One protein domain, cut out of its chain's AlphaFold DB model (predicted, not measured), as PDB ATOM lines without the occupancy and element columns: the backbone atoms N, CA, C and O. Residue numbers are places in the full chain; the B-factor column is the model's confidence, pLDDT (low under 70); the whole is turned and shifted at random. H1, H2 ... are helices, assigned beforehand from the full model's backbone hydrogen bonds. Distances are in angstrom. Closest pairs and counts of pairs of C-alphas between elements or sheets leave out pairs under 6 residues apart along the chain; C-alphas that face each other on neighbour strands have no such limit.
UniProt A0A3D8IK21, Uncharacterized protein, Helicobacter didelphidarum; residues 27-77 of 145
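This is residues 27 to 77 of the 145 residues of an uncharacterized protein of Helicobacter didelphidarum (UniProt A0A3D8IK21). Two helices, H1 and H2, meet near their ends at a corner and make an L, with a long stretch with no named element, residues 27 to 43, leading into H1, and residues 67 to 77 following H2. The stretch before H1, residues 27 to 43, passes through the opening of the L. The printed part has 51 residues with two named helices, H1 then H2, and no named strand; it is all helix by class, with 22 residues, under half, in named elements. It is loose, with a radius of gyration of the C-alphas of 12.7 A and spans of 35 by 25 by 14 A.

H1, the longest helix, is residues 44 to 56, 18.6 A from C-alpha 44 at (284.504, 329.919, 336.703) to C-alpha 56. H2 is residues 58 to 66, 12.3 A long, ending at C-alpha 66 at (280.644, 312.569, 318.288).

H1 and H2 only just touch, with 3 pairs of C-alphas within 8 A, and only at the corner by their tight link. Of H1, residues 54 to 55 alone touch H2; the closest C-alphas, of Ile 54 and Tyr 61, are 5.5 A apart. Their lines are about perpendicular, at 80 degrees. In H1 and H2 every O i to N i+4 pair is within hydrogen-bond range.

The C-alphas farthest apart, of Asp 45 and Cys 77, are 36.0 A apart. Residues 55 to 60, of which 58 to 60 belong to H2, stand free. The printed part has no cut, and no printed residue is under 70 in pLDDT.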
ATOM      1  N   ASP A  27     261.637 323.197 324.934       88.12
ATOM      2  CA  ASP A  27     260.771 322.176 324.324       88.12
ATOM      3  C   ASP A  27     261.544 320.905 323.917       88.12
ATOM      4  O   ASP A  27     260.964 319.949 323.402       88.12
ATOM      5  N   TYR A  28     262.865 320.910 324.097       90.19
ATOM      6  CA  TYR A  28     263.778 319.839 323.722       90.19
ATOM      7  C   TYR A  28     264.907 319.703 324.742       90.19
ATOM      8  O   TYR A  28     265.261 320.654 325.442       90.19
ATOM      9  N   THR A  29     265.522 318.521 324.774       90.94
ATOM     10  CA  THR A  29     266.643 318.220 325.667       90.94
ATOM     11  C   THR A  29     267.949 318.191 324.879       90.94
ATOM     12  O   THR A  29     268.116 317.388 323.959       90.94
ATOM     13  N   ILE A  30     268.893 319.060 325.246       91.19
ATOM     14  CA  ILE A  30     270.263 319.024 324.718       91.19
ATOM     15  C   ILE A  30     271.039 317.945 325.473       91.19
ATOM     16  O   ILE A  30     270.958 317.864 326.700       91.19
ATOM     17  N   ASN A  31     271.794 317.118 324.755       94.38
ATOM     18  CA  ASN A  31     272.629 316.088 325.355       94.38
ATOM     19  C   ASN A  31     273.749 316.730 326.194       94.38
ATOM     20  O   ASN A  31     274.630 317.377 325.621       94.38
ATOM     21  N   PRO A  32     273.786 316.526 327.524       93.00
ATOM     22  CA  PRO A  32     274.815 317.116 328.379       93.00
ATOM     23  C   PRO A  32     276.221 316.563 328.112       93.00
ATOM     24  O   PRO A  32     277.184 317.112 328.630       93.00
ATOM     25  N   LYS A  33     276.358 315.483 327.329       95.31
ATOM     26  CA  LYS A  33     277.657 314.935 326.920       95.31
ATOM     27  C   LYS A  33     278.240 315.591 325.673       95.31
ATOM     28  O   LYS A  33     279.415 315.386 325.407       95.31
ATOM     29  N   ALA A  34     277.436 316.337 324.913       95.38
ATOM     30  CA  ALA A  34     277.861 316.977 323.668       95.38
ATOM     31  C   ALA A  34     278.477 318.373 323.888       95.38
ATOM     32  O   ALA A  34     278.931 319.010 322.939       95.38
ATOM     33  N   PHE A  35     278.465 318.885 325.125       94.19
ATOM     34  CA  PHE A  35     279.012 320.195 325.472       94.19
ATOM     35  C   PHE A  35     279.425 320.263 326.946       94.19
ATOM     36  O   PHE A  35     278.963 319.487 327.778       94.19
ATOM     37  N   ILE A  36     280.258 321.247 327.285       94.44
ATOM     38  CA  ILE A  36     280.620 321.547 328.673       94.44
ATOM     39  C   ILE A  36     279.555 322.479 329.256       94.44
ATOM     40  O   ILE A  36     279.474 323.652 328.888       94.44
ATOM     41  N   ASN A  37     278.717 321.965 330.158       91.31
ATOM     42  CA  ASN A  37     277.702 322.778 330.824       91.31
ATOM     43  C   ASN A  37     278.313 323.573 331.982       91.31
ATOM     44  O   ASN A  37     278.659 323.005 333.016       91.31
ATOM     45  N   ALA A  38     278.371 324.894 331.829       89.56
ATOM     46  CA  ALA A  38     278.887 325.808 332.843       89.56
ATOM     47  C   ALA A  38     278.164 325.652 334.199       89.56
ATOM     48  O   ALA A  38     278.804 325.704 335.242       89.56
ATOM     49  N   HIS A  39     276.860 325.357 334.201       87.25
ATOM     50  CA  HIS A  39     276.073 325.175 335.430       87.25
ATOM     51  C   HIS A  39     276.464 323.948 336.269       87.25
ATOM     52  O   HIS A  39     275.996 323.823 337.398       87.25
ATOM     53  N   ASN A  40     277.298 323.046 335.743       89.06
ATOM     54  CA  ASN A  40     277.796 321.897 336.500       89.06
ATOM     55  C   ASN A  40     278.971 322.257 337.433       89.06
ATOM     56  O   ASN A  40     279.410 321.398 338.195       89.06
ATOM     57  N   PHE A  41     279.474 323.494 337.374       89.69
ATOM     58  CA  PHE A  41     280.639 323.964 338.126       89.69
ATOM     59  C   PHE A  41     280.246 325.070 339.103       89.69
ATOM     60  O   PHE A  41     279.374 325.892 338.817       89.69
ATOM     61  N   SER A  42     280.900 325.093 340.264       86.19
ATOM     62  CA  SER A  42     280.592 326.067 341.319       86.19
ATOM     63  C   SER A  42     281.261 327.416 341.055       86.19
ATOM     64  O   SER A  42     280.769 328.452 341.501       86.19
ATOM     65  N   THR A  43     282.391 327.409 340.341       87.56
ATOM     66  CA  THR A  43     283.183 328.601 340.023       87.56
ATOM     67  C   THR A  43     283.629 328.601 338.564       87.56
ATOM     68  O   THR A  43     283.682 327.564 337.901       87.56
ATOM     69  N   LEU A  44     283.982 329.785 338.059       86.75
ATOM     70  CA  LEU A  44     284.504 329.919 336.703       86.75
ATOM     71  C   LEU A  44     285.883 329.254 336.543       86.75
ATOM     72  O   LEU A  44     286.183 328.745 335.467       86.75
ATOM     73  N   ASP A  45     286.688 329.209 337.606       89.69
ATOM     74  CA  ASP A  45     288.003 328.559 337.588       89.69
ATOM     75  C   ASP A  45     287.877 327.040 337.391       89.69
ATOM     76  O   ASP A  45     288.574 326.475 336.549       89.69
ATOM     77  N   GLU A  46     286.924 326.391 338.074       90.62
ATOM     78  CA  GLU A  46     286.616 324.965 337.871       90.62
ATOM     79  C   GLU A  46     286.188 324.670 336.424       90.62
ATOM     80  O   GLU A  46     286.638 323.689 335.828       90.62
ATOM     81  N   LEU A  47     285.361 325.541 335.830       93.06
ATOM     82  CA  LEU A  47     284.970 325.426 334.421       93.06
ATOM     83  C   LEU A  47     286.185 325.546 333.491       93.06
ATOM     84  O   LEU A  47     286.325 324.771 332.544       93.06
ATOM     85  N   VAL A  48     287.061 326.519 333.743       94.69
ATOM     86  CA  VAL A  48     288.271 326.742 332.941       94.69
ATOM     87  C   VAL A  48     289.203 325.533 333.010       94.69
ATOM     88  O   VAL A  48     289.776 325.144 331.990       94.69
ATOM     89  N   ASP A  49     289.349 324.916 334.179       95.69
ATOM     90  CA  ASP A  49     290.176 323.722 334.335       95.69
ATOM     91  C   ASP A  49     289.596 322.510 333.596       95.69
ATOM     92  O   ASP A  49     290.356 321.770 332.965       95.69
ATOM     93  N   GLU A  50     288.269 322.353 333.554       96.44
ATOM     94  CA  GLU A  50     287.636 321.314 332.733       96.44
ATOM     95  C   GLU A  50     287.856 321.543 331.230       96.44
ATOM     96  O   GLU A  50     288.175 320.605 330.494       96.44
ATOM     97  N   VAL A  51     287.753 322.793 330.765       96.69
ATOM     98  CA  VAL A  51     288.046 323.146 329.367       96.69
ATOM     99  C   VAL A  51     289.488 322.776 329.014       96.69
ATOM    100  O   VAL A  51     289.714 322.116 328.000       96.69
ATOM    101  N   LYS A  52     290.463 323.126 329.866       97.56
ATOM    102  CA  LYS A  52     291.873 322.740 329.662       97.56
ATOM    103  C   LYS A  52     292.048 321.223 329.643       97.56
ATOM    104  O   LYS A  52     292.847 320.722 328.854       97.56
ATOM    105  N   ARG A  53     291.350 320.485 330.514       97.62
ATOM    106  CA  ARG A  53     291.436 319.018 330.568       97.62
ATOM    107  C   ARG A  53     290.990 318.395 329.246       97.62
ATOM    108  O   ARG A  53     291.693 317.532 328.729       97.62
ATOM    109  N   ILE A  54     289.852 318.834 328.709       96.75
ATOM    110  CA  ILE A  54     289.308 318.326 327.443       96.75
ATOM    111  C   ILE A  54     290.187 318.731 326.255       96.75
ATOM    112  O   ILE A  54     290.446 317.897 325.395       96.75
ATOM    113  N   ASP A  55     290.695 319.964 326.222       97.19
ATOM    114  CA  ASP A  55     291.580 320.441 325.147       97.19
ATOM    115  C   ASP A  55     292.892 319.635 325.066       97.19
ATOM    116  O   ASP A  55     293.382 319.313 323.982       97.19
ATOM    117  N   ASN A  56     293.431 319.219 326.219       97.88
ATOM    118  CA  ASN A  56     294.640 318.394 326.282       97.88
ATOM    119  C   ASN A  56     294.388 316.885 326.067       97.88
ATOM    120  O   ASN A  56     295.339 316.146 325.806       97.88
ATOM    121  N   ASP A  57     293.143 316.410 326.151       97.81
ATOM    122  CA  ASP A  57     292.769 315.006 325.942       97.81
ATOM    123  C   ASP A  57     291.990 314.844 324.629       97.81
ATOM    124  O   ASP A  57     290.765 314.966 324.568       97.81
ATOM    125  N   HIS A  58     292.719 314.499 323.562       96.81
ATOM    126  CA  HIS A  58     292.142 314.299 322.230       96.81
ATOM    127  C   HIS A  58     290.997 313.284 322.210       96.81
ATOM    128  O   HIS A  58     290.056 313.450 321.434       96.81
ATOM    129  N   LYS A  59     291.065 312.234 323.038       97.62
ATOM    130  CA  LYS A  59     290.022 311.212 323.066       97.62
ATOM    131  C   LYS A  59     288.759 311.774 323.712       97.62
ATOM    132  O   LYS A  59     287.687 311.627 323.141       97.62
ATOM    133  N   ALA A  60     288.885 312.453 324.853       96.19
ATOM    134  CA  ALA A  60     287.743 313.086 325.512       96.19
ATOM    135  C   ALA A  60     287.069 314.138 324.615       96.19
ATOM    136  O   ALA A  60     285.842 314.195 324.548       96.19
ATOM    137  N   TYR A  61     287.863 314.929 323.888       97.38
ATOM    138  CA  TYR A  61     287.343 315.888 322.918       97.38
ATOM    139  C   TYR A  61     286.587 315.208 321.767       97.38
ATOM    140  O   TYR A  61     285.471 315.610 321.441       97.38
ATOM    141  N   GLN A  62     287.164 314.158 321.167       97.56
ATOM    142  CA  GLN A  62     286.518 313.410 320.083       97.56
ATOM    143  C   GLN A  62     285.235 312.715 320.543       97.56
ATOM    144  O   GLN A  62     284.227 312.789 319.842       97.56
ATOM    145  N   ASP A  63     285.255 312.084 321.719       97.50
ATOM    146  CA  ASP A  63     284.086 311.428 322.304       97.50
ATOM    147  C   ASP A  63     282.939 312.446 322.479       97.50
ATOM    148  O   ASP A  63     281.824 312.186 322.035       97.50
ATOM    149  N   MET A  64     283.220 313.642 323.020       97.06
ATOM    150  CA  MET A  64     282.234 314.728 323.156       97.06
ATOM    151  C   MET A  64     281.713 315.233 321.801       97.06
ATOM    152  O   MET A  64     280.517 315.470 321.653       97.06
ATOM    153  N   LEU A  65     282.584 315.388 320.799       96.19
ATOM    154  CA  LEU A  65     282.203 315.887 319.471       96.19
ATOM    155  C   LEU A  65     281.288 314.914 318.706       96.19
ATOM    156  O   LEU A  65     280.481 315.343 317.882       96.19
ATOM    157  N   HIS A  66     281.434 313.610 318.948       97.06
ATOM    158  CA  HIS A  66     280.644 312.569 318.288       97.06
ATOM    159  C   HIS A  66     279.295 312.287 318.959       97.06
ATOM    160  O   HIS A  66     278.455 311.601 318.369       97.06
ATOM    161  N   GLU A  67     279.065 312.808 320.160       96.94
ATOM    162  CA  GLU A  67     277.775 312.707 320.829       96.94
ATOM    163  C   GLU A  67     276.692 313.493 320.057       96.94
ATOM    164  O   GLU A  67     276.941 314.591 319.551       96.94
ATOM    165  N   PRO A  68     275.457 312.968 319.953       95.62
ATOM    166  CA  PRO A  68     274.362 313.696 319.325       95.62
ATOM    167  C   PRO A  68     274.023 314.942 320.145       95.62
ATOM    168  O   PRO A  68     273.915 314.860 321.366       95.62
ATOM    169  N   LEU A  69     273.803 316.081 319.481       93.88
ATOM    170  CA  LEU A  69     273.493 317.345 320.163       93.88
ATOM    171  C   LEU A  69     272.138 317.309 320.886       93.88
ATOM    172  O   LEU A  69     272.012 317.831 321.990       93.88
ATOM    173  N   PHE A  70     271.128 316.693 320.273       94.88
ATOM    174  CA  PHE A  70     269.782 316.590 320.833       94.88
ATOM    175  C   PHE A  70     269.471 315.151 321.240       94.88
ATOM    176  O   PHE A  70     269.849 314.206 320.544       94.88
ATOM    177  N   LEU A  71     268.764 314.991 322.357       92.56
ATOM    178  CA  LEU A  71     268.231 313.702 322.793       92.56
ATOM    179  C   LEU A  71     266.862 313.421 322.146       92.56
ATOM    180  O   LEU A  71     266.319 314.240 321.403       92.56
ATOM    181  N   ASP A  72     266.324 312.227 322.405       90.44
ATOM    182  CA  ASP A  72     264.958 311.814 322.040       90.44
ATOM    183  C   ASP A  72     264.625 311.880 320.538       90.44
ATOM    184  O   ASP A  72     263.463 312.002 320.149       90.44
ATOM    185  N   ASN A  73     265.643 311.766 319.674       88.44
ATOM    186  CA  ASN A  73     265.516 311.890 318.216       88.44
ATOM    187  C   ASN A  73     264.846 313.207 317.776       88.44
ATOM    188  O   ASN A  73     264.125 313.242 316.776       88.44
ATOM    189  N   PHE A  74     265.073 314.291 318.524       94.06
ATOM    190  CA  PHE A  74     264.552 315.607 318.185       94.06
ATOM    191  C   PHE A  74     265.133 316.112 316.855       94.06
ATOM    192  O   PHE A  74     266.347 316.198 316.671       94.06
ATOM    193  N   ASP A  75     264.238 316.463 315.931       94.44
ATOM    194  CA  ASP A  75     264.567 317.018 314.618       94.44
ATOM    195  C   ASP A  75     264.326 318.539 314.648       94.44
ATOM    196  O   ASP A  75     263.174 318.981 314.516       94.44
ATOM    197  N   PRO A  76     265.379 319.360 314.838       93.12
ATOM    198  CA  PRO A  76     265.227 320.806 314.964       93.12
ATOM    199  C   PRO A  76     264.663 321.427 313.686       93.12
ATOM    200  O   PRO A  76     263.886 322.378 313.760       93.12
ATOM    201  N   CYS A  77     265.010 320.888 312.514       94.69
ATOM    202  CA  CYS A  77     264.540 321.411 311.238       94.69
ATOM    203  C   CYS A  77     263.021 321.266 311.131       94.69
ATOM    204  O   CYS A  77     262.339 322.264 310.913       94.69
TER     205      CYS A  77